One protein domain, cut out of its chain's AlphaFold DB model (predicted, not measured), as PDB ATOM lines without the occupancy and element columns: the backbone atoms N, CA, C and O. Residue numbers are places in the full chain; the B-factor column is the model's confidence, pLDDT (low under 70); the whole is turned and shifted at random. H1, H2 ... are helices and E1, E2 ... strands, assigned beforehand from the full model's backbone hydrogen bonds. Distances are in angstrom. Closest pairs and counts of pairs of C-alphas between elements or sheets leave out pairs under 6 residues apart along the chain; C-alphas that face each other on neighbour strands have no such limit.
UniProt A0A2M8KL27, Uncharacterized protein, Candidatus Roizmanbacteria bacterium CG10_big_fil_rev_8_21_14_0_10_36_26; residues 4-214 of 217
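AT A GLANCE: This is residues 4 to 214 of the 217 residues of an uncharacterized protein of Candidatus Roizmanbacteria bacterium CG10_big_fil_rev_8_21_14_0_10_36_26 (UniProt A0A2M8KL27). One twisted sheet of eight strands is the main wall, and the three-stranded sheet E10 E7 E12 covers part of one of its faces, the two partly face to face with crossed strands. H1 packs on the opposite face with H2 next to it, H3 lies over the edge strand E3, and the small hairpin E8 and E9 is farthest from the middle. The printed part has 211 residues, with three named helices and 13 named strands in the order E1 E2 H1 H2 E3 E4 E5 E6 E7 E8 E9 E10 E11 E12 E13 H3. The large sheet runs E1 E2 E11 E6 E13 E5 E4 E3, all antiparallel, and the class is mixed, helices and strands. The whole is compact and rounded, with a radius of gyration of the C-alphas of 16.1 A and spans of 42 by 37 by 32 A.

HOW THE PARTS SIT: The large sheet holds, strand beside strand, E1 (residues 5 to 10), E2 (18 to 23), E11 (175 to 180), E6 (134 to 141), E13 (195 to 202), E5 (98 to 107), E4 (83 to 94) and E3 (67 to 77). E3, E4 and E5 form a meander, each strand the antiparallel neighbour of the one before; N 90 of E4 and O 102 of E5 are 2.7 A apart, within hydrogen-bond range. E10 (166 to 171), E7 (144 to 149) and E12 (185 to 190) form the second sheet, with N 146 and O 169 2.8 A apart and N 147 and O 187 2.8 A apart. The two sheets make a sandwich, two sheets face to face, their strands at 41 degrees; the closest C-alphas of E6 and E10, Gly 139 and Val 171, are 5.9 A apart. E7 runs on into E8 (152 to 156) at 69 degrees, and E8 forms a hairpin with E9 (159 to 162), N 161 and O 153 being 2.9 A apart. H1 (37 to 45) is on the large sheet at a height of 10.0 A, slantwise to the strands; its closest C-alpha to E11 is Ala 42, 7.0 A from that of Phe 178. H2 (50 to 56) only grazes this sheet with residues 52 to 56, and touches H1, the C-alphas of Gln 40 and Val 50 being 6.1 A apart. H3 (206 to 214) is on the opposite face from H1, at a height of 9.1 A. Every O i to N i+4 pair is within hydrogen-bond range in H1 and H2, and 4 of 5 in H3.

IN THESE COORDINATES: E1 begins at C-alpha 5 (19.330, 27.380, -34.450). E4 is 31.1 A long, E3 29.4 A, E5 27.1 A, and E6 and E13 22.5 A each. H3 ends at C-alpha 214 (50.496, 30.599, -61.054).

THE WHOLE: The C-alphas of Asp 27 and Pro 157, the two farthest apart, are 46.3 A apart. The printed part has no cut. The links E2 to H1 and E5 to E6 are long, with 13 and 26 residues; residues 121 to 122 of the latter pair with residues 185 to 186 of E12. The mean pLDDT of the printed part is 74.7, and it is under 70 in 70 residues, among them 110 to 132, 149 to 165 and 205 to 214.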
ATOM      1  N   ALA A   4      15.721  27.316 -37.577       75.88
ATOM      2  CA  ALA A   4      17.170  27.315 -37.631       75.88
ATOM      3  C   ALA A   4      17.742  27.778 -36.280       75.88
ATOM      4  O   ALA A   4      17.269  28.736 -35.665       75.88
ATOM      5  N   THR A   5      18.767  27.088 -35.780       82.31
ATOM      6  CA  THR A   5      19.330  27.380 -34.450       82.31
ATOM      7  C   THR A   5      20.457  28.406 -34.567       82.31
ATOM      8  O   THR A   5      21.437  28.139 -35.263       82.31
ATOM      9  N   THR A   6      20.356  29.550 -33.880       83.19
ATOM     10  CA  THR A   6      21.451  30.536 -33.810       83.19
ATOM     11  C   THR A   6      22.645  29.957 -33.062       83.19
ATOM     12  O   THR A   6      22.493  29.443 -31.953       83.19
ATOM     13  N   LEU A   7      23.832  30.069 -33.650       80.44
ATOM     14  CA  LEU A   7      25.109  29.729 -33.018       80.44
ATOM     15  C   LEU A   7      25.855  30.992 -32.573       80.44
ATOM     16  O   LEU A   7      26.467  30.996 -31.509       80.44
ATOM     17  N   LEU A   8      25.777  32.054 -33.377       81.31
ATOM     18  CA  LEU A   8      26.294  33.386 -33.081       81.31
ATOM     19  C   LEU A   8      25.480  34.412 -33.869       81.31
ATOM     20  O   LEU A   8      25.203  34.208 -35.050       81.31
ATOM     21  N   GLU A   9      25.143  35.524 -33.233       83.88
ATOM     22  CA  GLU A   9      24.621  36.702 -33.912       83.88
ATOM     23  C   GLU A   9      25.301  37.938 -33.330       83.88
ATOM     24  O   GLU A   9      25.230  38.196 -32.127       83.88
ATOM     25  N   ARG A  10      25.984  38.692 -34.190       79.25
ATOM     26  CA  ARG A  10      26.618  39.962 -33.855       79.25
ATOM     27  C   ARG A  10      26.267  40.975 -34.926       79.25
ATOM     28  O   ARG A  10      26.654  40.802 -36.076       79.25
ATOM     29  N   LYS A  11      25.598  42.058 -34.537       78.38
ATOM     30  CA  LYS A  11      25.371  43.216 -35.408       78.38
ATOM     31  C   LYS A  11      26.645  44.055 -35.524       78.38
ATOM     32  O   LYS A  11      27.421  44.128 -34.570       78.38
ATOM     33  N   ALA A  12      26.861  44.669 -36.687       68.81
ATOM     34  CA  ALA A  12      28.033  45.506 -36.925       68.81
ATOM     35  C   ALA A  12      28.119  46.649 -35.901       68.81
ATOM     36  O   ALA A  12      27.138  47.339 -35.618       68.81
ATOM     37  N   THR A  13      29.326  46.882 -35.395       65.62
ATOM     38  CA  THR A  13      29.706  48.121 -34.706       65.62
ATOM     39  C   THR A  13      30.970  48.666 -35.371       65.62
ATOM     40  O   THR A  13      31.594  47.978 -36.178       65.62
ATOM     41  N   SER A  14      31.343  49.919 -35.099       62.38
ATOM     42  CA  SER A  14      32.519  50.541 -35.726       62.38
ATOM     43  C   SER A  14      33.774  49.666 -35.566       62.38
ATOM     44  O   SER A  14      34.282  49.519 -34.458       62.38
ATOM     45  N   GLY A  15      34.285  49.115 -36.675       59.00
ATOM     46  CA  GLY A  15      35.491  48.274 -36.699       59.00
ATOM     47  C   GLY A  15      35.274  46.784 -36.401       59.00
ATOM     48  O   GLY A  15      36.260  46.073 -36.205       59.00
ATOM     49  N   GLN A  16      34.021  46.313 -36.364       64.50
ATOM     50  CA  GLN A  16      33.664  44.903 -36.171       64.50
ATOM     51  C   GLN A  16      32.757  44.395 -37.300       64.50
ATOM     52  O   GLN A  16      31.794  45.087 -37.645       64.50
ATOM     53  N   PRO A  17      32.974  43.170 -37.815       70.38
ATOM     54  CA  PRO A  17      32.122  42.621 -38.856       70.38
ATOM     55  C   PRO A  17      30.804  42.121 -38.257       70.38
ATOM     56  O   PRO A  17      30.777  41.546 -37.159       70.38
ATOM     57  N   GLU A  18      29.713  42.305 -38.996       80.69
ATOM     58  CA  GLU A  18      28.441  41.647 -38.694       80.69
ATOM     59  C   GLU A  18      28.576  40.155 -39.005       80.69
ATOM     60  O   GLU A  18      29.051  39.780 -40.080       80.69
ATOM     61  N   ILE A  19      28.192  39.308 -38.048       85.25
ATOM     62  CA  ILE A  19      28.256  37.853 -38.182       85.25
ATOM     63  C   ILE A  19      26.904  37.264 -37.830       85.25
ATOM     64  O   ILE A  19      26.358  37.523 -36.757       85.25
ATOM     65  N   LEU A  20      26.422  36.390 -38.703       89.44
ATOM     66  CA  LEU A  20      25.283  35.534 -38.439       89.44
ATOM     67  C   LEU A  20      25.682  34.084 -38.710       89.44
ATOM     68  O   LEU A  20      25.865  33.697 -39.859       89.44
ATOM     69  N   ALA A  21      25.805  33.277 -37.658       90.19
ATOM     70  CA  ALA A  21      26.054  31.843 -37.758       90.19
ATOM     71  C   ALA A  21      24.817  31.064 -37.305       90.19
ATOM     72  O   ALA A  21      24.365  31.194 -36.164       90.19
ATOM     73  N   ILE A  22      24.281  30.228 -38.189       91.12
ATOM     74  CA  ILE A  22      23.038  29.487 -37.979       91.12
ATOM     75  C   ILE A  22      23.230  28.024 -38.392       91.12
ATOM     76  O   ILE A  22      23.844  27.718 -39.411       91.12
ATOM     77  N   GLN A  23      22.663  27.096 -37.627       89.94
ATOM     78  CA  GLN A  23      22.516  25.703 -38.046       89.94
ATOM     79  C   GLN A  23      21.265  25.543 -38.926       89.94
ATOM     80  O   GLN A  23      20.143  25.651 -38.425       89.94
ATOM     81  N   VAL A  24      21.464  25.258 -40.217       85.25
ATOM     82  CA  VAL A  24      20.413  25.237 -41.259       85.25
ATOM     83  C   VAL A  24      20.149  23.855 -41.868       85.25
ATOM     84  O   VAL A  24      19.195  23.681 -42.620       85.25
ATOM     85  N   ALA A  25      20.968  22.852 -41.549       77.06
ATOM     86  CA  ALA A  25      20.699  21.458 -41.904       77.06
ATOM     87  C   ALA A  25      20.944  20.536 -40.705       77.06
ATOM     88  O   ALA A  25      21.911  20.724 -39.966       77.06
ATOM     89  N   ARG A  26      20.064  19.548 -40.504       62.38
ATOM     90  CA  ARG A  26      20.259  18.453 -39.535       62.38
ATOM     91  C   ARG A  26      20.440  17.101 -40.223       62.38
ATOM     92  O   ARG A  26      21.305  16.344 -39.793       62.38
ATOM     93  N   ASP A  27      19.691  16.861 -41.300       67.44
ATOM     94  CA  ASP A  27      19.575  15.527 -41.906       67.44
ATOM     95  C   ASP A  27      20.191  15.435 -43.312       67.44
ATOM     96  O   ASP A  27      20.817  14.428 -43.632       67.44
ATOM     97  N   ASP A  28      20.081  16.490 -44.131       78.94
ATOM     98  CA  ASP A  28      20.702  16.554 -45.461       78.94
ATOM     99  C   ASP A  28      21.520  17.839 -45.636       78.94
ATOM    100  O   ASP A  28      21.001  18.947 -45.765       78.94
ATOM    101  N   VAL A  29      22.839  17.675 -45.648       82.44
ATOM    102  CA  VAL A  29      23.811  18.764 -45.790       82.44
ATOM    103  C   VAL A  29      23.955  19.218 -47.252       82.44
ATOM    104  O   VAL A  29      24.599  20.220 -47.544       82.44
ATOM    105  N   PHE A  30      23.358  18.513 -48.210       80.38
ATOM    106  CA  PHE A  30      23.366  18.913 -49.617       80.38
ATOM    107  C   PHE A  30      22.102  19.684 -50.021       80.38
ATOM    108  O   PHE A  30      22.090  20.301 -51.086       80.38
ATOM    109  N   ALA A  31      21.088  19.723 -49.150       81.62
ATOM    110  CA  ALA A  31      19.843  20.464 -49.333       81.62
ATOM    111  C   ALA A  31      19.518  21.335 -48.095       81.62
ATOM    112  O   ALA A  31      18.590  21.026 -47.346       81.62
ATOM    113  N   PRO A  32      20.271  22.428 -47.845       84.75
ATOM    114  CA  PRO A  32      20.064  23.262 -46.661       84.75
ATOM    115  C   PRO A  32      18.670  23.908 -46.622       84.75
ATOM    116  O   PRO A  32      18.166  24.395 -47.639       84.75
ATOM    117  N   HIS A  33      18.075  23.992 -45.427       86.38
ATOM    118  CA  HIS A  33      16.841  24.745 -45.203       86.38
ATOM    119  C   HIS A  33      17.156  26.238 -45.097       86.38
ATOM    120  O   HIS A  33      17.683  26.701 -44.089       86.38
ATOM    121  N   LEU A  34      16.822  26.999 -46.139       89.81
ATOM    122  CA  LEU A  34      17.143  28.430 -46.226       89.81
ATOM    123  C   LEU A  34      15.935  29.354 -46.002       89.81
ATOM    124  O   LEU A  34      16.028  30.556 -46.227       89.81
ATOM    125  N   ASP A  35      14.804  28.806 -45.557       88.56
ATOM    126  CA  ASP A  35      13.543  29.552 -45.443       88.56
ATOM    127  C   ASP A  35      13.469  30.436 -44.181       88.56
ATOM    128  O   ASP A  35      12.499  31.171 -44.005       88.56
ATOM    129  N   ASP A  36      14.481  30.387 -43.307       88.81
ATOM    130  CA  ASP A  36      14.550  31.209 -42.095       88.81
ATOM    131  C   ASP A  36      14.560  32.713 -42.452       88.81
ATOM    132  O   ASP A  36      15.375  33.137 -43.280       88.81
ATOM    133  N   PRO A  37      13.705  33.552 -41.835       89.94
ATOM    134  CA  PRO A  37      13.649  34.984 -42.132       89.94
ATOM    135  C   PRO A  37      14.993  35.708 -41.996       89.94
ATOM    136  O   PRO A  37      15.259  36.648 -42.737       89.94
ATOM    137  N   ARG A  38      15.877  35.251 -41.101       88.94
ATOM    138  CA  ARG A  38      17.201  35.860 -40.907       88.94
ATOM    139  C   ARG A  38      18.155  35.532 -42.048       88.94
ATOM    140  O   ARG A  38      19.015  36.340 -42.375       88.94
ATOM    141  N   ILE A  39      17.990  34.368 -42.682       91.75
ATOM    142  CA  ILE A  39      18.715  34.014 -43.910       91.75
ATOM    143  C   ILE A  39      18.251  34.916 -45.051       91.75
ATOM    144  O   ILE A  39      19.081  35.419 -45.804       91.75
ATOM    145  N   GLN A  40      16.941  35.160 -45.155       92.06
ATOM    146  CA  GLN A  40      16.381  36.080 -46.149       92.06
ATOM    147  C   GLN A  40      16.905  37.508 -45.948       92.06
ATOM    148  O   GLN A  40      17.345  38.132 -46.911       92.06
ATOM    149  N   GLU A  41      16.916  37.996 -44.704       91.06
ATOM    150  CA  GLU A  41      17.462  39.308 -44.340       91.06
ATOM    151  C   GLU A  41      18.959  39.411 -44.675       91.06
ATOM    152  O   GLU A  41      19.371  40.348 -45.361       91.06
ATOM    153  N   ALA A  42      19.762  38.419 -44.270       90.00
ATOM    154  CA  ALA A  42      21.196  38.388 -44.550       90.00
ATOM    155  C   ALA A  42      21.484  38.379 -46.060       90.00
ATOM    156  O   ALA A  42      22.261  39.205 -46.536       90.00
ATOM    157  N   CYS A  43      20.807  37.520 -46.830       91.19
ATOM    158  CA  CYS A  43      20.947  37.482 -48.289       91.19
ATOM    159  C   CYS A  43      20.560  38.824 -48.926       91.19
ATOM    160  O   CYS A  43      21.315  39.360 -49.738       91.19
ATOM    161  N   GLY A  44      19.424  39.398 -48.512       90.38
ATOM    162  CA  GLY A  44      18.951  40.689 -49.007       90.38
ATOM    163  C   GLY A  44      19.948  41.821 -48.752       90.38
ATOM    164  O   GLY A  44      20.141  42.669 -49.621       90.38
ATOM    165  N   SER A  45      20.649  41.793 -47.615       87.06
ATOM    166  CA  SER A  45      21.689  42.778 -47.288       87.06
ATOM    167  C   SER A  45      22.918  42.722 -48.210       87.06
ATOM    168  O   SER A  45      23.627  43.720 -48.331       87.06
ATOM    169  N   PHE A  46      23.139  41.587 -48.886       86.31
ATOM    170  CA  PHE A  46      24.209  41.371 -49.868       86.31
ATOM    171  C   PHE A  46      23.740  41.530 -51.318       86.31
ATOM    172  O   PHE A  46      24.517  41.311 -52.239       86.31
ATOM    173  N   GLY A  47      22.461  41.847 -51.547       88.56
ATOM    174  CA  GLY A  47      21.877  41.833 -52.890       88.56
ATOM    175  C   GLY A  47      21.672  40.424 -53.467       88.56
ATOM    176  O   GLY A  47      21.437  40.283 -54.666       88.56
ATOM    177  N   LEU A  48      21.741  39.375 -52.640       90.19
ATOM    178  CA  LEU A  48      21.515  37.984 -53.036       90.19
ATOM    179  C   LEU A  48      20.069  37.558 -52.760       90.19
ATOM    180  O   LEU A  48      19.482  37.900 -51.735       90.19
ATOM    181  N   SER A  49      19.500  36.733 -53.639       92.06
ATOM    182  CA  SER A  49      18.265  36.007 -53.327       92.06
ATOM    183  C   SER A  49      18.577  34.677 -52.638       92.06
ATOM    184  O   SER A  49      19.612  34.056 -52.891       92.06
ATOM    185  N   VAL A  50      17.654  34.191 -51.804       93.12
ATOM    186  CA  VAL A  50      17.783  32.866 -51.173       93.12
ATOM    187  C   VAL A  50      17.820  31.742 -52.213       93.12
ATOM    188  O   VAL A  50      18.556  30.770 -52.048       93.12
ATOM    189  N   ASP A  51      17.081  31.882 -53.315       92.38
ATOM    190  CA  ASP A  51      17.103  30.905 -54.405       92.38
ATOM    191  C   ASP A  51      18.463  30.851 -55.103       92.38
ATOM    192  O   ASP A  51      18.948  29.763 -55.424       92.38
ATOM    193  N   LEU A  52      19.103  32.009 -55.294       92.62
ATOM    194  CA  LEU A  52      20.465  32.072 -55.804       92.62
ATOM    195  C   LEU A  52      21.446  31.465 -54.800       92.62
ATOM    196  O   LEU A  52      22.254  30.629 -55.192       92.62
ATOM    197  N   LEU A  53      21.343  31.786 -53.506       94.00
ATOM    198  CA  LEU A  53      22.179  31.151 -52.486       94.00
ATOM    199  C   LEU A  53      22.042  29.619 -52.527       94.00
ATOM    200  O   LEU A  53      23.046  28.914 -52.531       94.00
ATOM    201  N   ARG A  54      20.816  29.092 -52.639       92.62
ATOM    202  CA  ARG A  54      20.562  27.646 -52.751       92.62
ATOM    203  C   ARG A  54      21.274  27.026 -53.954       92.62
ATOM    204  O   ARG A  54      21.854  25.951 -53.831       92.62
ATOM    205  N   LYS A  55      21.231  27.705 -55.101       92.50
ATOM    206  CA  LYS A  55      21.925  27.324 -56.341       92.50
ATOM    207  C   LYS A  55      23.453  27.338 -56.182       92.50
ATOM    208  O   LYS A  55      24.120  26.406 -56.629       92.50
ATOM    209  N   LEU A  56      24.003  28.356 -55.518       93.12
ATOM    210  CA  LEU A  56      25.447  28.497 -55.283       93.12
ATOM    211  C   LEU A  56      25.985  27.501 -54.247       93.12
ATOM    212  O   LEU A  56      27.111  27.034 -54.373       93.12
ATOM    213  N   LEU A  57      25.171  27.120 -53.258       92.69
ATOM    214  CA  LEU A  57      25.502  26.120 -52.237       92.69
ATOM    215  C   LEU A  57      25.368  24.667 -52.721       92.69
ATOM    216  O   LEU A  57      25.456  23.737 -51.913       92.69
ATOM    217  N   GLN A  58      25.188  24.410 -54.013       89.69
ATOM    218  CA  GLN A  58      25.284  23.052 -54.549       89.69
ATOM    219  C   GLN A  58      26.749  22.580 -54.590       89.69
ATOM    220  O   GLN A  58      27.677  23.383 -54.530       89.69
ATOM    221  N   VAL A  59      26.980  21.262 -54.642       84.25
ATOM    222  CA  VAL A  59      28.345  20.694 -54.763       84.25
ATOM    223  C   VAL A  59      29.008  21.147 -56.064       84.25
ATOM    224  O   VAL A  59      30.203  21.421 -56.095       84.25
ATOM    225  N   VAL A  60      28.205  21.251 -57.121       87.94
ATOM    226  CA  VAL A  60      28.541  21.953 -58.355       87.94
ATOM    227  C   VAL A  60      27.588  23.143 -58.422       87.94
ATOM    228  O   VAL A  60      26.392  22.907 -58.595       87.94
ATOM    229  N   PRO A  61      28.063  24.386 -58.231       87.88
ATOM    230  CA  PRO A  61      27.205  25.565 -58.247       87.88
ATOM    231  C   PRO A  61      26.382  25.653 -59.536       87.88
ATOM    232  O   PRO A  61      26.932  25.579 -60.636       87.88
ATOM    233  N   ASP A  62      25.068  25.842 -59.412       86.50
ATOM    234  CA  ASP A  62      24.165  25.989 -60.560       86.50
ATOM    235  C   ASP A  62      23.740  27.447 -60.749       86.50
ATOM    236  O   ASP A  62      22.631  27.848 -60.409       86.50
ATOM    237  N   ALA A  63      24.628  28.255 -61.321       80.50
ATOM    238  CA  ALA A  63      24.337  29.637 -61.698       80.50
ATOM    239  C   ALA A  63      24.289  29.806 -63.222       80.50
ATOM    240  O   ALA A  63      24.821  30.777 -63.742       80.50
ATOM    241  N   ARG A  64      23.680  28.860 -63.954       74.12
ATOM    242  CA  ARG A  64      23.644  28.862 -65.435       74.12
ATOM    243  C   ARG A  64      22.953  30.079 -66.055       74.12
ATOM    244  O   ARG A  64      23.271  30.441 -67.183       74.12
ATOM    245  N   ASP A  65      22.036  30.699 -65.317       84.62
ATOM    246  CA  ASP A  65      21.391  31.962 -65.702       84.62
ATOM    247  C   ASP A  65      22.375  33.153 -65.659       84.62
ATOM    248  O   ASP A  65      22.078  34.240 -66.151       84.62
ATOM    249  N   TYR A  66      23.561  32.940 -65.082       85.06
ATOM    250  CA  TYR A  66      24.653  33.889 -64.941       85.06
ATOM    251  C   TYR A  66      25.903  33.360 -65.651       85.06
ATOM    252  O   TYR A  66      26.036  32.176 -65.971       85.06
ATOM    253  N   LYS A  67      26.869  34.244 -65.900       85.19
ATOM    254  CA  LYS A  67      28.143  33.857 -66.511       85.19
ATOM    255  C   LYS A  67      29.033  33.152 -65.482       85.19
ATOM    256  O   LYS A  67      29.923  33.769 -64.904       85.19
ATOM    257  N   LEU A  68      28.780  31.864 -65.254       87.81
ATOM    258  CA  LEU A  68      29.580  30.996 -64.389       87.81
ATOM    259  C   LEU A  68      30.787  30.429 -65.157       87.81
ATOM    260  O   LEU A  68      30.634  29.848 -66.230       87.81
ATOM    261  N   THR A  69      31.987  30.572 -64.599       89.62
ATOM    262  CA  THR A  69      33.251  30.047 -65.143       89.62
ATOM    263  C   THR A  69      33.912  29.131 -64.113       89.62
ATOM    264  O   THR A  69      33.932  29.471 -62.936       89.62
ATOM    265  N   GLY A  70      34.463  27.985 -64.533       88.75
ATOM    266  CA  GLY A  70      35.117  27.001 -63.655       88.75
ATOM    267  C   GLY A  70      34.561  25.568 -63.807       88.75
ATOM    268  O   GLY A  70      33.743  25.332 -64.699       88.75
ATOM    269  N   PRO A  71      34.980  24.610 -62.957       91.06
ATOM    270  CA  PRO A  71      35.905  24.825 -61.854       91.06
ATOM    271  C   PRO A  71      37.354  24.973 -62.326       91.06
ATOM    272  O   PRO A  71      37.833  24.199 -63.155       91.06
ATOM    273  N   THR A  72      38.074  25.919 -61.735       88.62
ATOM    274  CA  THR A  72      39.535  25.877 -61.659       88.62
ATOM    275  C   THR A  72      39.899  25.112 -60.392       88.62
ATOM    276  O   THR A  72      39.451  25.481 -59.310       88.62
ATOM    277  N   VAL A  73      40.693  24.051 -60.519       89.56
ATOM    278  CA  VAL A  73      41.111  23.218 -59.380       89.56
ATOM    279  C   VAL A  73      42.586  23.458 -59.086       89.56
ATOM    280  O   VAL A  73      43.415  23.375 -59.994       89.56
ATOM    281  N   PHE A  74      42.908  23.769 -57.833       85.19
ATOM    282  CA  PHE A  74      44.277  23.998 -57.374       85.19
ATOM    283  C   PHE A  74      44.414  23.703 -55.877       85.19
ATOM    284  O   PHE A  74      43.423  23.642 -55.158       85.19
ATOM    285  N   SER A  75      45.654  23.544 -55.420       83.94
ATOM    286  CA  SER A  75      45.983  23.307 -54.014       83.94
ATOM    287  C   SER A  75      46.798  24.475 -53.464       83.94
ATOM    288  O   SER A  75      47.616  25.059 -54.180       83.94
ATOM    289  N   ILE A  76      46.588  24.800 -52.193       77.31
ATOM    290  CA  ILE A  76      47.301  25.837 -51.452       77.31
ATOM    291  C   ILE A  76      48.253  25.134 -50.476       77.31
ATOM    292  O   ILE A  76      47.788  24.422 -49.580       77.31
ATOM    293  N   PRO A  77      49.577  25.263 -50.666       75.00
ATOM    294  CA  PRO A  77      50.556  24.752 -49.717       75.00
ATOM    295  C   PRO A  77      50.821  25.737 -48.566       75.00
ATOM    296  O   PRO A  77      50.744  26.951 -48.758       75.00
ATOM    297  N   ASP A  78      51.223  25.213 -47.406       72.12
ATOM    298  CA  ASP A  78      51.791  25.985 -46.299       72.12
ATOM    299  C   ASP A  78      53.223  26.462 -46.601       72.12
ATOM    300  O   ASP A  78      53.826  26.151 -47.632       72.12
ATOM    301  N   GLU A  79      53.809  27.189 -45.647       68.88
ATOM    302  CA  GLU A  79      55.209  27.639 -45.695       68.88
ATOM    303  C   GLU A  79      56.233  26.485 -45.772       68.88
ATOM    304  O   GLU A  79      57.380  26.703 -46.160       68.88
ATOM    305  N   GLU A  80      55.840  25.262 -45.408       73.06
ATOM    306  CA  GLU A  80      56.662  24.047 -45.460       73.06
ATOM    307  C   GLU A  80      56.395  23.211 -46.733       73.06
ATOM    308  O   GLU A  80      57.003  22.153 -46.911       73.06
ATOM    309  N   GLY A  81      55.518  23.668 -47.636       75.56
ATOM    310  CA  GLY A  81      55.143  22.975 -48.871       75.56
ATOM    311  C   GLY A  81      54.100  21.860 -48.704       75.56
ATOM    312  O   GLY A  81      53.821  21.139 -49.664       75.56
ATOM    313  N   ARG A  82      53.517  21.685 -47.513       79.31
ATOM    314  CA  ARG A  82      52.434  20.723 -47.257       79.31
ATOM    315  C   ARG A  82      51.114  21.309 -47.726       79.31
ATOM    316  O   ARG A  82      50.846  22.474 -47.481       79.31
ATOM    317  N   ILE A  83      50.263  20.503 -48.349       80.00
ATOM    318  CA  ILE A  83      48.947  20.976 -48.789       80.00
ATOM    319  C   ILE A  83      48.055  21.263 -47.575       80.00
ATOM    320  O   ILE A  83      47.785  20.367 -46.774       80.00
ATOM    321  N   GLU A  84      47.599  22.508 -47.458       77.38
ATOM    322  CA  GLU A  84      46.662  22.966 -46.428       77.38
ATOM    323  C   GLU A  84      45.226  22.941 -46.927       77.38
ATOM    324  O   GLU A  84      44.324  22.570 -46.179       77.38
ATOM    325  N   GLU A  85      45.019  23.303 -48.192       82.38
ATOM    326  CA  GLU A  85      43.690  23.445 -48.772       82.38
ATOM    327  C   GLU A  85      43.676  22.981 -50.228       82.38
ATOM    328  O   GLU A  85      44.505  23.406 -51.030       82.38
ATOM    329  N   ASP A  86      42.721  22.127 -50.585       87.44
ATOM    330  CA  ASP A  86      42.378  21.857 -51.982       87.44
ATOM    331  C   ASP A  86      41.113  22.633 -52.349       87.44
ATOM    332  O   ASP A  86      40.081  22.507 -51.684       87.44
ATOM    333  N   VAL A  87      41.182  23.405 -53.432       87.50
ATOM    334  CA  VAL A  87      40.144  24.349 -53.851       87.50
ATOM    335  C   VAL A  87      39.575  23.934 -55.204       87.50
ATOM    336  O   VAL A  87      40.304  23.772 -56.184       87.50
ATOM    337  N   SER A  88      38.250  23.812 -55.281       92.06
ATOM    338  CA  SER A  88      37.497  23.803 -56.541       92.06
ATOM    339  C   SER A  88      36.750  25.123 -56.671       92.06
ATOM    340  O   SER A  88      35.793  25.357 -55.938       92.06
ATOM    341  N   LEU A  89      37.208  25.991 -57.572       91.00
ATOM    342  CA  LEU A  89      36.790  27.388 -57.669       91.00
ATOM    343  C   LEU A  89      35.968  27.666 -58.926       91.00
ATOM    344  O   LEU A  89      36.422  27.410 -60.038       91.00
ATOM    345  N   TRP A  90      34.845  28.346 -58.753       92.56
ATOM    346  CA  TRP A  90      34.091  29.011 -59.803       92.56
ATOM    347  C   TRP A  90      34.066  30.523 -59.586       92.56
ATOM    348  O   TRP A  90      34.135  31.019 -58.463       92.56
ATOM    349  N   THR A  91      33.907  31.261 -60.677       90.88
ATOM    350  CA  THR A  91      33.584  32.688 -60.647       90.88
ATOM    351  C   THR A  91      32.278  32.932 -61.378       90.88
ATOM    352  O   THR A  91      32.010  32.328 -62.418       90.88
ATOM    353  N   VAL A  92      31.445  33.804 -60.827       91.12
ATOM    354  CA  VAL A  92      30.151  34.171 -61.397       91.12
ATOM    355  C   VAL A  92      29.998  35.683 -61.362       91.12
ATOM    356  O   VAL A  92      30.315  36.315 -60.363       91.12
ATOM    357  N   ASP A  93      29.547  36.273 -62.463       90.19
ATOM    358  CA  ASP A  93      29.211  37.697 -62.519       90.19
ATOM    359  C   ASP A  93      27.740  37.893 -62.124       90.19
ATOM    360  O   ASP A  93      26.835  37.448 -62.840       90.19
ATOM    361  N   LEU A  94      27.507  38.493 -60.954       89.25
ATOM    362  CA  LEU A  94      26.185  38.685 -60.367       89.25
ATOM    363  C   LEU A  94      25.718  40.142 -60.535       89.25
ATOM    364  O   LEU A  94      26.360  41.059 -60.017       89.25
ATOM    365  N   PRO A  95      24.577  40.398 -61.200       84.62
ATOM    366  CA  PRO A  95      24.033  41.745 -61.350       84.62
ATOM    367  C   PRO A  95      23.838  42.450 -60.002       84.62
ATOM    368  O   PRO A  95      23.191  41.913 -59.108       84.62
ATOM    369  N   GLY A  96      24.378  43.664 -59.867       84.12
ATOM    370  CA  GLY A  96      24.281  44.469 -58.641       84.12
ATOM    371  C   GLY A  96      25.298  44.125 -57.544       84.12
ATOM    372  O   GLY A  96      25.392  44.879 -56.584       84.12
ATOM    373  N   ILE A  97      26.074  43.048 -57.709       86.69
ATOM    374  CA  ILE A  97      27.136  42.614 -56.780       86.69
ATOM    375  C   ILE A  97      28.508  42.653 -57.476       86.69
ATOM    376  O   ILE A  97      29.501  43.099 -56.909       86.69
ATOM    377  N   GLY A  98      28.563  42.225 -58.737       87.00
ATOM    378  CA  GLY A  98      29.778  42.106 -59.535       87.00
ATOM    379  C   GLY A  98      30.337  40.685 -59.542       87.00
ATOM    380  O   GLY A  98      29.614  39.706 -59.359       87.00
ATOM    381  N   LEU A  99      31.642  40.568 -59.787       86.88
ATOM    382  CA  LEU A  99      32.313  39.274 -59.849       86.88
ATOM    383  C   LEU A  99      32.342  38.640 -58.452       86.88
ATOM    384  O   LEU A  99      32.839  39.242 -57.507       86.88
ATOM    385  N   THR A 100      31.838  37.423 -58.316       88.88
ATOM    386  CA  THR A 100      31.734  36.684 -57.055       88.88
ATOM    387  C   THR A 100      32.451  35.350 -57.201       88.88
ATOM    388  O   THR A 100      32.329  34.665 -58.218       88.88
ATOM    389  N   GLU A 101      33.221  34.987 -56.186       89.38
ATOM    390  CA  GLU A 101      33.866  33.686 -56.075       89.38
ATOM    391  C   GLU A 101      32.944  32.708 -55.361       89.38
ATOM    392  O   GLU A 101      32.267  33.056 -54.396       89.38
ATOM    393  N   VAL A 102      32.912  31.480 -55.867       92.50
ATOM    394  CA  VAL A 102      32.187  30.361 -55.278       92.50
ATOM    395  C   VAL A 102      33.136  29.179 -55.289       92.50
ATOM    396  O   VAL A 102      33.583  28.774 -56.357       92.50
ATOM    397  N   SER A 103      33.459  28.612 -54.136       91.38
ATOM    398  CA  SER A 103      34.384  27.488 -54.053       91.38
ATOM    399  C   SER A 103      33.905  26.385 -53.120       91.38
ATOM    400  O   SER A 103      33.099  26.586 -52.209       91.38
ATOM    401  N   ILE A 104      34.392  25.178 -53.396       92.25
ATOM    402  CA  ILE A 104      34.346  24.042 -52.483       92.25
ATOM    403  C   ILE A 104      35.777  23.773 -52.052       92.25
ATOM    404  O   ILE A 104      36.638  23.512 -52.895       92.25
ATOM    405  N   ASN A 105      35.996  23.819 -50.747       88.62
ATOM    406  CA  ASN A 105      37.317  23.737 -50.154       88.62
ATOM    407  C   ASN A 105      37.419  22.505 -49.263       88.62
ATOM    408  O   ASN A 105      36.494  22.210 -48.497       88.62
ATOM    409  N   LEU A 106      38.541  21.799 -49.363       89.44
ATOM    410  CA  LEU A 106      38.952  20.731 -48.460       89.44
ATOM    411  C   LEU A 106      40.151  21.227 -47.655       89.44
ATOM    412  O   LEU A 106      41.244  21.322 -48.205       89.44
ATOM    413  N   LEU A 107      39.960  21.499 -46.365       84.44
ATOM    414  CA  LEU A 107      41.057  21.861 -45.465       84.44
ATOM    415  C   LEU A 107      41.631  20.618 -44.801       84.44
ATOM    416  O   LEU A 107      40.899  19.799 -44.235       84.44
ATOM    417  N   HIS A 108      42.955  20.511 -44.815       84.12
ATOM    418  CA  HIS A 108      43.705  19.437 -44.179       84.12
ATOM    419  C   HIS A 108      44.165  19.846 -42.769       84.12
ATOM    420  O   HIS A 108      44.495  21.006 -42.542       84.12
ATOM    421  N   PRO A 109      44.270  18.909 -41.804       72.06
ATOM    422  CA  PRO A 109      44.723  19.208 -40.438       72.06
ATOM    423  C   PRO A 109      46.119  19.846 -40.338       72.06
ATOM    424  O   PRO A 109      46.429  20.490 -39.341       72.06
ATOM    425  N   ALA A 110      46.963  19.684 -41.365       59.78
ATOM    426  CA  ALA A 110      48.280  20.320 -41.436       59.78
ATOM    427  C   ALA A 110      48.216  21.858 -41.566       59.78
ATOM    428  O   ALA A 110      49.231  22.509 -41.346       59.78
ATOM    429  N   ALA A 111      47.036  22.426 -41.854       51.56
ATOM    430  CA  ALA A 111      46.797  23.864 -41.982       51.56
ATOM    431  C   ALA A 111      46.838  24.641 -40.653       51.56
ATOM    432  O   ALA A 111      46.911  25.869 -40.641       51.56
ATOM    433  N   VAL A 112      46.784  23.957 -39.507       48.88
ATOM    434  CA  VAL A 112      46.642  24.635 -38.215       48.88
ATOM    435  C   VAL A 112      47.997  24.821 -37.542       48.88
ATOM    436  O   VAL A 112      48.454  23.963 -36.785       48.88
ATOM    437  N   LYS A 113      48.606  26.000 -37.709       44.75
ATOM    438  CA  LYS A 113      49.445  26.558 -36.634       44.75
ATOM    439  C   LYS A 113      48.672  27.674 -35.934       44.75
ATOM    440  O   LYS A 113      48.046  28.491 -36.612       44.75
ATOM    441  N   PRO A 114      48.724  27.774 -34.594       40.09
ATOM    442  CA  PRO A 114      48.277  28.986 -33.928       40.09
ATOM    443  C   PRO A 114      49.081  30.154 -34.514       40.09
ATOM    444  O   PRO A 114      50.310  30.103 -34.530       40.09
ATOM    445  N   TYR A 115      48.382  31.174 -35.012       41.62
ATOM    446  CA  TYR A 115      48.967  32.371 -35.630       41.62
ATOM    447  C   TYR A 115      49.589  32.193 -37.030       41.62
ATOM    448  O   TYR A 115      50.262  33.120 -37.482       41.62
ATOM    449  N   ASN A 116      49.367  31.075 -37.743       36.62
ATOM    450  CA  ASN A 116      49.776  31.005 -39.151       36.62
ATOM    451  C   ASN A 116      48.851  31.846 -40.035       36.62
ATOM    452  O   ASN A 116      47.626  31.773 -39.947       36.62
ATOM    453  N   ASN A 117      49.467  32.621 -40.921       36.78
ATOM    454  CA  ASN A 117      48.821  33.559 -41.838       36.78
ATOM    455  C   ASN A 117      47.963  32.893 -42.931       36.78
ATOM    456  O   ASN A 117      47.408  33.599 -43.768       36.78
ATOM    457  N   THR A 118      47.875  31.564 -42.968       38.16
ATOM    458  CA  THR A 118      47.272  30.828 -44.083       38.16
ATOM    459  C   THR A 118      45.751  30.818 -44.063       38.16
ATOM    460  O   THR A 118      45.140  30.788 -45.125       38.16
ATOM    461  N   SER A 119      45.132  31.000 -42.895       39.00
ATOM    462  CA  SER A 119      43.686  31.232 -42.798       39.00
ATOM    463  C   SER A 119      43.323  32.653 -42.380       39.00
ATOM    464  O   SER A 119      42.153  32.910 -42.131       39.00
ATOM    465  N   LEU A 120      44.289  33.576 -42.263       40.38
ATOM    466  CA  LEU A 120      44.018  34.961 -41.870       40.38
ATOM    467  C   LEU A 120      43.490  35.740 -43.085       40.38
ATOM    468  O   LEU A 120      44.241  36.382 -43.820       40.38
ATOM    469  N   HIS A 121      42.184  35.633 -43.331       49.38
ATOM    470  CA  HIS A 121      41.529  36.275 -44.470       49.38
ATOM    471  C   HIS A 121      40.980  37.635 -44.055       49.38
ATOM    472  O   HIS A 121      39.955  37.701 -43.388       49.38
ATOM    473  N   LEU A 122      41.641  38.714 -44.481       44.72
ATOM    474  CA  LEU A 122      41.010  40.033 -44.531       44.72
ATOM    475  C   LEU A 122      39.918  39.989 -45.610       44.72
ATOM    476  O   LEU A 122      40.258  40.058 -46.794       44.72
ATOM    477  N   ILE A 123      38.638  39.930 -45.212       47.31
ATOM    478  CA  ILE A 123      37.481  40.074 -46.129       47.31
ATOM    479  C   ILE A 123      37.620  41.365 -46.939       47.31
ATOM    480  O   ILE A 123      37.386  41.407 -48.141       47.31
ATOM    481  N   THR A 124      38.106  42.418 -46.281       41.94
ATOM    482  CA  THR A 124      38.375  43.718 -46.885       41.94
ATOM    483  C   THR A 124      39.853  44.063 -46.716       41.94
ATOM    484  O   THR A 124      40.296  44.399 -45.615       41.94
ATOM    485  N   LYS A 125      40.641  43.968 -47.793       43.94
ATOM    486  CA  LYS A 125      42.111  44.101 -47.729       43.94
ATOM    487  C   LYS A 125      42.606  45.514 -47.399       43.94
ATOM    488  O   LYS A 125      43.678  45.655 -46.804       43.94
ATOM    489  N   HIS A 126      41.856  46.554 -47.762       45.06
ATOM    490  CA  HIS A 126      42.325  47.935 -47.654       45.06
ATOM    491  C   HIS A 126      41.194  48.912 -47.325       45.06
ATOM    492  O   HIS A 126      40.143  48.855 -47.958       45.06
ATOM    493  N   PRO A 127      41.420  49.853 -46.395       47.53
ATOM    494  CA  PRO A 127      40.657  51.084 -46.335       47.53
ATOM    495  C   PRO A 127      40.734  51.850 -47.675       47.53
ATOM    496  O   PRO A 127      41.813  51.904 -48.273       47.53
ATOM    497  N   PRO A 128      39.641  52.490 -48.123       51.06
ATOM    498  CA  PRO A 128      38.327  52.465 -47.492       51.06
ATOM    499  C   PRO A 128      37.662  51.098 -47.689       51.06
ATOM    500  O   PRO A 128      37.631  50.565 -48.797       51.06
ATOM    501  N   TYR A 129      37.146  50.537 -46.597       54.00
ATOM    502  CA  TYR A 129      36.367  49.310 -46.656       54.00
ATOM    503  C   TYR A 129      35.162  49.538 -47.568       54.00
ATOM    504  O   TYR A 129      34.465  50.543 -47.408       54.00
ATOM    505  N   GLN A 130      34.949  48.649 -48.535       59.62
ATOM    506  CA  GLN A 130      33.842  48.798 -49.468       59.62
ATOM    507  C   GLN A 130      32.565  48.283 -48.814       59.62
ATOM    508  O   GLN A 130      32.508  47.177 -48.271       59.62
ATOM    509  N   GLU A 131      31.538  49.127 -48.818       60.88
ATOM    510  CA  GLU A 131      30.196  48.696 -48.460       60.88
ATOM    511  C   GLU A 131      29.718  47.694 -49.514       60.88
ATOM    512  O   GLU A 131      29.694  48.010 -50.700       60.88
ATOM    513  N   GLY A 132      29.337  46.494 -49.075       67.44
ATOM    514  CA  GLY A 132      28.848  45.434 -49.961       67.44
ATOM    515  C   GLY A 132      29.715  44.179 -49.978       67.44
ATOM    516  O   GLY A 132      29.198  43.134 -50.348       67.44
ATOM    517  N   ASP A 133      30.961  44.246 -49.501       79.19
ATOM    518  CA  ASP A 133      31.832  43.071 -49.407       79.19
ATOM    519  C   ASP A 133      31.275  42.057 -48.390       79.19
ATOM    520  O   ASP A 133      30.824  42.413 -47.288       79.19
ATOM    521  N   PHE A 134      31.315  40.774 -48.746       84.19
ATOM    522  CA  PHE A 134      30.781  39.707 -47.907       84.19
ATOM    523  C   PHE A 134      31.493  38.373 -48.114       84.19
ATOM    524  O   PHE A 134      32.070  38.090 -49.168       84.19
ATOM    525  N   GLU A 135      31.348  37.512 -47.110       86.75
ATOM    526  CA  GLU A 135      31.658  36.091 -47.184       86.75
ATOM    527  C   GLU A 135      30.498  35.254 -46.652       86.75
ATOM    528  O   GLU A 135      29.795  35.628 -45.709       86.75
ATOM    529  N   ILE A 136      30.323  34.082 -47.248       90.88
ATOM    530  CA  ILE A 136      29.378  33.068 -46.809       90.88
ATOM    531  C   ILE A 136      30.122  31.743 -46.733       90.88
ATOM    532  O   ILE A 136      30.703  31.298 -47.720       90.88
ATOM    533  N   ILE A 137      30.078  31.099 -45.571       91.75
ATOM    534  CA  ILE A 137      30.688  29.789 -45.333       91.75
ATOM    535  C   ILE A 137      29.591  28.785 -45.013       91.75
ATOM    536  O   ILE A 137      28.724  29.039 -44.176       91.75
ATOM    537  N   TYR A 138      29.650  27.616 -45.643       94.06
ATOM    538  CA  TYR A 138      28.725  26.522 -45.390       94.06
ATOM    539  C   TYR A 138      29.464  25.216 -45.102       94.06
ATOM    540  O   TYR A 138      30.082  24.626 -45.990       94.06
ATOM    541  N   GLY A 139      29.391  24.743 -43.857       91.69
ATOM    542  CA  GLY A 139      30.022  23.495 -43.440       91.69
ATOM    543  C   GLY A 139      29.364  22.281 -44.096       91.69
ATOM    544  O   GLY A 139      28.153  22.095 -43.981       91.69
ATOM    545  N   ARG A 140      30.160  21.420 -44.743       91.75
ATOM    546  CA  ARG A 140      29.675  20.198 -45.410       91.75
ATOM    547  C   ARG A 140      30.135  18.904 -44.757       91.75
ATOM    548  O   ARG A 140      29.366  17.953 -44.663       91.75
ATOM    549  N   ARG A 141      31.396  18.844 -44.331       90.69
ATOM    550  CA  ARG A 141      31.988  17.656 -43.703       90.69
ATOM    551  C   ARG A 141      33.024  18.065 -42.673       90.69
ATOM    552  O   ARG A 141      33.729  19.047 -42.874       90.69
ATOM    553  N   GLY A 142      33.175  17.256 -41.629       87.12
ATOM    554  CA  GLY A 142      34.167  17.497 -40.589       87.12
ATOM    555  C   GLY A 142      33.798  18.693 -39.717       87.12
ATOM    556  O   GLY A 142      32.679  19.202 -39.762       87.12
ATOM    557  N   LEU A 143      34.749  19.101 -38.887       84.31
ATOM    558  CA  LEU A 143      34.557  20.126 -37.875       84.31
ATOM    559  C   LEU A 143      35.751  21.068 -37.900       84.31
ATOM    560  O   LEU A 143      36.893  20.621 -37.784       84.31
ATOM    561  N   PHE A 144      35.477  22.360 -38.005       81.94
ATOM    562  CA  PHE A 144      36.496  23.389 -37.873       81.94
ATOM    563  C   PHE A 144      35.957  24.556 -37.063       81.94
ATOM    564  O   PHE A 144      34.748  24.760 -36.947       81.94
ATOM    565  N   LYS A 145      36.861  25.308 -36.454       81.06
ATOM    566  CA  LYS A 145      36.519  26.497 -35.686       81.06
ATOM    567  C   LYS A 145      36.889  27.730 -36.491       81.06
ATOM    568  O   LYS A 145      38.065  27.933 -36.767       81.06
ATOM    569  N   LEU A 146      35.901  28.549 -36.826       80.81
ATOM    570  CA  LEU A 146      36.129  29.898 -37.324       80.81
ATOM    571  C   LEU A 146      36.343  30.832 -36.144       80.81
ATOM    572  O   LEU A 146      35.525  30.869 -35.230       80.81
ATOM    573  N   THR A 147      37.435  31.578 -36.162       76.44
ATOM    574  CA  THR A 147      37.725  32.593 -35.153       76.44
ATOM    575  C   THR A 147      37.661  33.971 -35.785       76.44
ATOM    576  O   THR A 147      38.300  34.203 -36.807       76.44
ATOM    577  N   PHE A 148      36.919  34.880 -35.161       74.62
ATOM    578  CA  PHE A 148      36.762  36.264 -35.589       74.62
ATOM    579  C   PHE A 148      37.281  37.193 -34.489       74.62
ATOM    580  O   PHE A 148      36.748  37.173 -33.379       74.62
ATOM    581  N   PRO A 149      38.301  38.026 -34.736       65.62
ATOM    582  CA  PRO A 149      38.772  38.990 -33.770       65.62
ATOM    583  C   PRO A 149      37.733  40.094 -33.601       65.62
ATOM    584  O   PRO A 149      37.044  40.502 -34.535       65.62
ATOM    585  N   GLY A 150      37.634  40.584 -32.376       57.31
ATOM    586  CA  GLY A 150      36.648  41.564 -31.960       57.31
ATOM    587  C   GLY A 150      37.032  42.997 -32.302       57.31
ATOM    588  O   GLY A 150      36.191  43.859 -32.179       57.31
ATOM    589  N   LEU A 151      38.269  43.292 -32.698       58.56
ATOM    590  CA  LEU A 151      38.683  44.571 -33.292       58.56
ATOM    591  C   LEU A 151      39.913  44.271 -34.142       58.56
ATOM    592  O   LEU A 151      40.820  43.573 -33.679       58.56
ATOM    593  N   VAL A 152      39.925  44.776 -35.371       55.97
ATOM    594  CA  VAL A 152      41.084  44.705 -36.262       55.97
ATOM    595  C   VAL A 152      41.700  46.095 -36.313       55.97
ATOM    596  O   VAL A 152      41.181  46.986 -36.982       55.97
ATOM    597  N   GLU A 153      42.796  46.294 -35.583       52.62
ATOM    598  CA  GLU A 153      43.515  47.569 -35.586       52.62
ATOM    599  C   GLU A 153      44.735  47.480 -36.511       52.62
ATOM    600  O   GLU A 153      45.474  46.488 -36.474       52.62
ATOM    601  N   PRO A 154      44.980  48.492 -37.360       50.59
ATOM    602  CA  PRO A 154      46.232  48.573 -38.093       50.59
ATOM    603  C   PRO A 154      47.369  48.809 -37.090       50.59
ATOM    604  O   PRO A 154      47.436  49.859 -36.456       50.59
ATOM    605  N   ILE A 155      48.267  47.834 -36.944       46.28
ATOM    606  CA  ILE A 155      49.464  47.968 -36.096       46.28
ATOM    607  C   ILE A 155      50.619  48.560 -36.915       46.28
ATOM    608  O   ILE A 155      51.427  49.326 -36.394       46.28
ATOM    609  N   ALA A 156      50.678  48.254 -38.214       39.78
ATOM    610  CA  ALA A 156      51.594  48.862 -39.176       39.78
ATOM    611  C   ALA A 156      50.956  48.872 -40.582       39.78
ATOM    612  O   ALA A 156      49.970  48.165 -40.808       39.78
ATOM    613  N   PRO A 157      51.493  49.629 -41.559       39.44
ATOM    614  CA  PRO A 157      51.053  49.519 -42.947       39.44
ATOM    615  C   PRO A 157      51.125  48.053 -43.406       39.44
ATOM    616  O   PRO A 157      52.184  47.437 -43.331       39.44
ATOM    617  N   ALA A 158      49.987  47.501 -43.840       37.50
ATOM    618  CA  ALA A 158      49.796  46.096 -44.231       37.50
ATOM    619  C   ALA A 158      49.863  45.029 -43.112       37.50
ATOM    620  O   ALA A 158      49.719  43.847 -43.420       37.50
ATOM    621  N   VAL A 159      50.006  45.409 -41.835       39.50
ATOM    622  CA  VAL A 159      49.936  44.481 -40.690       39.50
ATOM    623  C   VAL A 159      48.770  44.868 -39.791       39.50
ATOM    624  O   VAL A 159      48.782  45.912 -39.135       39.50
ATOM    625  N   TYR A 160      47.771  43.998 -39.741       43.19
ATOM    626  CA  TYR A 160      46.597  44.172 -38.899       43.19
ATOM    627  C   TYR A 160      46.684  43.240 -37.694       43.19
ATOM    628  O   TYR A 160      46.906  42.040 -37.842       43.19
ATOM    629  N   GLY A 161      46.518  43.798 -36.498       42.12
ATOM    630  CA  GLY A 161      46.492  43.038 -35.258       42.12
ATOM    631  C   GLY A 161      45.074  42.708 -34.829       42.12
ATOM    632  O   GLY A 161      44.211  43.584 -34.781       42.12
ATOM    633  N   ALA A 162      44.850  41.447 -34.472       48.19
ATOM    634  CA  ALA A 162      43.652  41.022 -33.766       48.19
ATOM    635  C   ALA A 162      43.677  41.524 -32.310       48.19
ATOM    636  O   ALA A 162      44.659  41.315 -31.593       48.19
ATOM    637  N   SER A 163      42.590  42.146 -31.849       53.56
ATOM    638  CA  SER A 163      42.390  42.434 -30.425       53.56
ATOM    639  C   SER A 163      42.144  41.154 -29.604       53.56
ATOM    640  O   SER A 163      41.951  40.064 -30.143       53.56
ATOM    641  N   ARG A 164      42.160  41.271 -28.266       47.38
ATOM    642  CA  ARG A 164      41.960  40.137 -27.337       47.38
ATOM    643  C   ARG A 164      40.525  39.600 -27.296       47.38
ATOM    644  O   ARG A 164      40.334  38.475 -26.837       47.38
ATOM    645  N   ALA A 165      39.528  40.380 -27.714       56.16
ATOM    646  CA  ALA A 165      38.167  39.873 -27.851       56.16
ATOM    647  C   ALA A 165      38.107  39.008 -29.112       56.16
ATOM    648  O   ALA A 165      38.622  39.421 -30.146       56.16
ATOM    649  N   ARG A 166      37.517  37.815 -29.037       72.06
ATOM    650  CA  ARG A 166      37.321  36.946 -30.199       72.06
ATOM    651  C   ARG A 166      36.000  36.205 -30.086       72.06
ATOM    652  O   ARG A 166      35.647  35.767 -28.991       72.06
ATOM    653  N   ASP A 167      35.325  36.054 -31.211       73.69
ATOM    654  CA  ASP A 167      34.195  35.153 -31.351       73.69
ATOM    655  C   ASP A 167      34.675  33.882 -32.039       73.69
ATOM    656  O   ASP A 167      35.211  33.923 -33.146       73.69
ATOM    657  N   ASP A 168      34.471  32.750 -31.376       77.56
ATOM    658  CA  ASP A 168      34.785  31.434 -31.914       77.56
ATOM    659  C   ASP A 168      33.461  30.774 -32.337       77.56
ATOM    660  O   ASP A 168      32.597  30.497 -31.504       77.56
ATOM    661  N   VAL A 169      33.301  30.490 -33.627       80.19
ATOM    662  CA  VAL A 169      32.170  29.733 -34.176       80.19
ATOM    663  C   VAL A 169      32.644  28.339 -34.543       80.19
ATOM    664  O   VAL A 169      33.496  28.152 -35.410       80.19
ATOM    665  N   LEU A 170      32.055  27.332 -33.907       83.56
ATOM    666  CA  LEU A 170      32.280  25.946 -34.285       83.56
ATOM    667  C   LEU A 170      31.424  25.596 -35.512       83.56
ATOM    668  O   LEU A 170      30.207  25.431 -35.396       83.56
ATOM    669  N   VAL A 171      32.062  25.471 -36.675       87.44
ATOM    670  CA  VAL A 171      31.415  25.127 -37.944       87.44
ATOM    671  C   VAL A 171      31.406  23.616 -38.118       87.44
ATOM    672  O   VAL A 171      32.436  22.966 -38.307       87.44
ATOM    673  N   ARG A 172      30.200  23.059 -38.056       88.88
ATOM    674  CA  ARG A 172      29.902  21.645 -38.305       88.88
ATOM    675  C   ARG A 172      29.093  21.511 -39.601       88.88
ATOM    676  O   ARG A 172      28.655  22.526 -40.150       88.88
ATOM    677  N   PRO A 173      28.852  20.289 -40.106       91.44
ATOM    678  CA  PRO A 173      28.005  20.103 -41.274       91.44
ATOM    679  C   PRO A 173      26.630  20.748 -41.062       91.44
ATOM    680  O   PRO A 173      26.029  20.599 -39.997       91.44
ATOM    681  N   GLY A 174      26.162  21.514 -42.044       90.81
ATOM    682  CA  GLY A 174      24.906  22.257 -41.969       90.81
ATOM    683  C   GLY A 174      24.974  23.603 -41.243       90.81
ATOM    684  O   GLY A 174      23.940  24.255 -41.118       90.81
ATOM    685  N   THR A 175      26.141  24.034 -40.758       93.12
ATOM    686  CA  THR A 175      26.331  25.403 -40.264       93.12
ATOM    687  C   THR A 175      26.524  26.356 -41.444       93.12
ATOM    688  O   THR A 175      27.416  26.147 -42.264       93.12
ATOM    689  N   LEU A 176      25.702  27.401 -41.509       94.25
ATOM    690  CA  LEU A 176      25.797  28.507 -42.456       94.25
ATOM    691  C   LEU A 176      26.244  29.760 -41.702       94.25
ATOM    692  O   LEU A 176      25.656  30.104 -40.677       94.25
ATOM    693  N   VAL A 177      27.287  30.417 -42.192       91.88
ATOM    694  CA  VAL A 177      27.860  31.624 -41.592       91.88
ATOM    695  C   VAL A 177      27.857  32.726 -42.635       91.88
ATOM    696  O   VAL A 177      28.463  32.565 -43.689       91.88
ATOM    697  N   PHE A 178      27.185  33.828 -42.336       90.12
ATOM    698  CA  PHE A 178      27.242  35.064 -43.104       90.12
ATOM    699  C   PHE A 178      28.159  36.047 -42.396       90.12
ATOM    700  O   PHE A 178      28.066  36.214 -41.175       90.12
ATOM    701  N   ILE A 179      29.021  36.700 -43.166       84.06
ATOM    702  CA  ILE A 179      29.965  37.684 -42.660       84.06
ATOM    703  C   ILE A 179      29.898  38.907 -43.568       84.06
ATOM    704  O   ILE A 179      30.142  38.805 -44.770       84.06
ATOM    705  N   ARG A 180      29.574  40.065 -42.994       78.62
ATOM    706  CA  ARG A 180      29.540  41.341 -43.716       78.62
ATOM    707  C   ARG A 180      30.760  42.181 -43.366       78.62
ATOM    708  O   ARG A 180      31.125  42.294 -42.193       78.62
ATOM    709  N   ALA A 181      31.342  42.817 -44.375       67.94
ATOM    710  CA  ALA A 181      32.297  43.903 -44.194       67.94
ATOM    711  C   ALA A 181      31.713  45.064 -43.353       67.94
ATOM    712  O   ALA A 181      30.493  45.225 -43.285       67.94
ATOM    713  N   PRO A 182      32.549  45.919 -42.731       53.34
ATOM    714  CA  PRO A 182      34.006  45.984 -42.833       53.34
ATOM    715  C   PRO A 182      34.728  45.071 -41.830       53.34
ATOM    716  O   PRO A 182      34.321  44.943 -40.680       53.34
ATOM    717  N   ALA A 183      35.864  44.513 -42.252       52.97
ATOM    718  CA  ALA A 183      36.883  43.924 -41.378       52.97
ATOM    719  C   ALA A 183      36.533  42.619 -40.635       52.97
ATOM    720  O   ALA A 183      36.659  42.552 -39.413       52.97
ATOM    721  N   ALA A 184      36.242  41.528 -41.351       50.22
ATOM    722  CA  ALA A 184      36.541  40.218 -40.775       50.22
ATOM    723  C   ALA A 184      37.955  39.793 -41.153       50.22
ATOM    724  O   ALA A 184      38.338  39.816 -42.316       50.22
ATOM    725  N   ASN A 185      38.725  39.466 -40.123       53.25
ATOM    726  CA  ASN A 185      39.834  38.540 -40.215       53.25
ATOM    727  C   ASN A 185      39.307  37.222 -39.672       53.25
ATOM    728  O   ASN A 185      39.126  37.102 -38.472       53.25
ATOM    729  N   GLY A 186      38.964  36.262 -40.517       58.69
ATOM    730  CA  GLY A 186      38.698  34.908 -40.027       58.69
ATOM    731  C   GLY A 186      40.014  34.176 -39.793       58.69
ATOM    732  O   GLY A 186      41.018  34.568 -40.371       58.69
ATOM    733  N   TRP A 187      40.025  33.106 -39.005       65.44
ATOM    734  CA  TRP A 187      40.866  31.947 -39.314       65.44
ATOM    735  C   TRP A 187      40.147  30.654 -38.970       65.44
ATOM    736  O   TRP A 187      39.346  30.614 -38.033       65.44
ATOM    737  N   ALA A 188      40.428  29.610 -39.745       65.75
ATOM    738  CA  ALA A 188      39.880  28.281 -39.556       65.75
ATOM    739  C   ALA A 188      40.901  27.394 -38.836       65.75
ATOM    740  O   ALA A 188      42.051  27.283 -39.242       65.75
ATOM    741  N   ASP A 189      40.466  26.750 -37.761       68.00
ATOM    742  CA  ASP A 189      41.230  25.734 -37.043       68.00
ATOM    743  C   ASP A 189      40.557  24.368 -37.259       68.00
ATOM    744  O   ASP A 189      39.440  24.125 -36.783       68.00
ATOM    745  N   VAL A 190      41.206  23.505 -38.046       67.69
ATOM    746  CA  VAL A 190      40.799  22.119 -38.308       67.69
ATOM    747  C   VAL A 190      41.231  21.238 -37.140       67.69
ATOM    748  O   VAL A 190      42.404  20.930 -36.961       67.69
ATOM    749  N   LEU A 191      40.259  20.772 -36.360       63.72
ATOM    750  CA  LEU A 191      40.557  20.193 -35.051       63.72
ATOM    751  C   LEU A 191      41.276  18.837 -35.116       63.72
ATOM    752  O   LEU A 191      42.143  18.576 -34.284       63.72
ATOM    753  N   LYS A 192      40.877  17.939 -36.033       69.06
ATOM    754  CA  LYS A 192      41.416  16.559 -36.109       69.06
ATOM    755  C   LYS A 192      41.354  15.912 -37.492       69.06
ATOM    756  O   LYS A 192      42.282  15.205 -37.866       69.06
ATOM    757  N   GLU A 193      40.266  16.109 -38.228       80.81
ATOM    758  CA  GLU A 193      40.007  15.442 -39.509       80.81
ATOM    759  C   GLU A 193      39.823  16.473 -40.625       80.81
ATOM    760  O   GLU A 193      39.299  17.552 -40.340       80.81
ATOM    761  N   PRO A 194      40.185  16.153 -41.885       84.62
ATOM    762  CA  PRO A 194      39.967  17.064 -42.999       84.62
ATOM    763  C   PRO A 194      38.498  17.481 -43.122       84.62
ATOM    764  O   PRO A 194      37.601  16.624 -43.172       84.62
ATOM    765  N   CYS A 195      38.248  18.785 -43.211       87.31
ATOM    766  CA  CYS A 195      36.902  19.338 -43.314       87.31
ATOM    767  C   CYS A 195      36.612  19.851 -44.725       87.31
ATOM    768  O   CYS A 195      37.514  20.213 -45.473       87.31
ATOM    769  N   VAL A 196      35.333  19.845 -45.096       90.50
ATOM    770  CA  VAL A 196      34.857  20.351 -46.387       90.50
ATOM    771  C   VAL A 196      33.840  21.444 -46.132       90.50
ATOM    772  O   VAL A 196      32.910  21.243 -45.343       90.50
ATOM    773  N   PHE A 197      33.971  22.566 -46.828       90.81
ATOM    774  CA  PHE A 197      33.008  23.659 -46.773       90.81
ATOM    775  C   PHE A 197      32.799  24.294 -48.149       90.81
ATOM    776  O   PHE A 197      33.662  24.232 -49.022       90.81
ATOM    777  N   GLY A 198      31.609  24.855 -48.354       91.88
ATOM    778  CA  GLY A 198      31.354  25.796 -49.437       91.88
ATOM    779  C   GLY A 198      31.695  27.211 -48.989       91.88
ATOM    780  O   GLY A 198      31.453  27.558 -47.833       91.88
ATOM    781  N   TYR A 199      32.233  28.007 -49.899       90.56
ATOM    782  CA  TYR A 199      32.617  29.390 -49.664       90.56
ATOM    783  C   TYR A 199      32.109  30.259 -50.809       90.56
ATOM    784  O   TYR A 199      32.209  29.876 -51.972       90.56
ATOM    785  N   ILE A 200      31.515  31.400 -50.481       91.44
ATOM    786  CA  ILE A 200      31.054  32.395 -51.449       91.44
ATOM    787  C   ILE A 200      31.580  33.738 -50.976       91.44
ATOM    788  O   ILE A 200      31.304  34.113 -49.839       91.44
ATOM    789  N   CYS A 201      32.298  34.472 -51.820       86.50
ATOM    790  CA  CYS A 201      32.786  35.792 -51.443       86.50
ATOM    791  C   CYS A 201      32.753  36.805 -52.582       86.50
ATOM    792  O   CYS A 201      32.896  36.484 -53.767       86.50
ATOM    793  N   ASN A 202      32.561  38.058 -52.195       83.88
ATOM    794  CA  ASN A 202      32.714  39.218 -53.053       83.88
ATOM    795  C   ASN A 202      33.463  40.306 -52.261       83.88
ATOM    796  O   ASN A 202      33.071  40.577 -51.124       83.88
ATOM    797  N   PRO A 203      34.525  40.904 -52.838       77.94
ATOM    798  CA  PRO A 203      35.123  40.604 -54.146       77.94
ATOM    799  C   PRO A 203      35.853  39.240 -54.183       77.94
ATOM    800  O   PRO A 203      36.197  38.699 -53.135       77.94
ATOM    801  N   PRO A 204      36.145  38.675 -55.376       76.19
ATOM    802  CA  PRO A 204      36.808  37.379 -55.505       76.19
ATOM    803  C   PRO A 204      38.240  37.417 -54.978       76.19
ATOM    804  O   PRO A 204      39.057  38.253 -55.393       76.19
ATOM    805  N   TRP A 205      38.579  36.454 -54.131       65.38
ATOM    806  CA  TRP A 205      39.889  36.361 -53.493       65.38
ATOM    807  C   TRP A 205      40.963  35.771 -54.420       65.38
ATOM    808  O   TRP A 205      42.110  36.239 -54.466       65.38
ATOM    809  N   SER A 206      40.570  34.780 -55.218       56.00
ATOM    810  CA  SER A 206      41.404  34.011 -56.145       56.00
ATOM    811  C   SER A 206      42.156  34.841 -57.183       56.00
ATOM    812  O   SER A 206      43.223  34.421 -57.626       56.00
ATOM    813  N   SER A 207      41.696  36.050 -57.517       48.72
ATOM    814  CA  SER A 207      42.397  36.949 -58.448       48.72
ATOM    815  C   SER A 207      43.845  37.272 -58.023       48.72
ATOM    816  O   SER A 207      44.671  37.615 -58.869       48.72
ATOM    817  N   GLN A 208      44.190  37.111 -56.738       50.88
ATOM    818  CA  GLN A 208      45.548  37.323 -56.218       50.88
ATOM    819  C   GLN A 208      46.268  36.042 -55.768       50.88
ATOM    820  O   GLN A 208      47.497  36.005 -55.845       50.88
ATOM    821  N   ILE A 209      45.557  34.991 -55.330       48.59
ATOM    822  CA  ILE A 209      46.191  33.703 -54.974       48.59
ATOM    823  C   ILE A 209      46.459  32.875 -56.213       48.59
ATOM    824  O   ILE A 209      47.563  32.366 -56.336       48.59
ATOM    825  N   ALA A 210      45.539  32.840 -57.181       40.22
ATOM    826  CA  ALA A 210      45.852  32.288 -58.491       40.22
ATOM    827  C   ALA A 210      47.057  33.025 -59.086       40.22
ATOM    828  O   ALA A 210      47.941  32.377 -59.614       40.22
ATOM    829  N   LYS A 211      47.179  34.347 -58.904       41.75
ATOM    830  CA  LYS A 211      48.372  35.083 -59.342       41.75
ATOM    831  C   LYS A 211      49.642  34.633 -58.605       41.75
ATOM    832  O   LYS A 211      50.592  34.238 -59.256       41.75
ATOM    833  N   LYS A 212      49.651  34.578 -57.267       43.06
ATOM    834  CA  LYS A 212      50.815  34.081 -56.502       43.06
ATOM    835  C   LYS A 212      51.166  32.613 -56.785       43.06
ATOM    836  O   LYS A 212      52.340  32.288 -56.810       43.06
ATOM    837  N   VAL A 213      50.181  31.735 -56.976       43.03
ATOM    838  CA  VAL A 213      50.372  30.289 -57.204       43.03
ATOM    839  C   VAL A 213      50.732  29.990 -58.665       43.03
ATOM    840  O   VAL A 213      51.526  29.090 -58.924       43.03
ATOM    841  N   LEU A 214      50.184  30.739 -59.627       41.53
ATOM    842  CA  LEU A 214      50.496  30.599 -61.054       41.53
ATOM    843  C   LEU A 214      51.790  31.323 -61.450       41.53
ATOM    844  O   LEU A 214      52.452  30.845 -62.363       41.53
TER     845      LEU A 214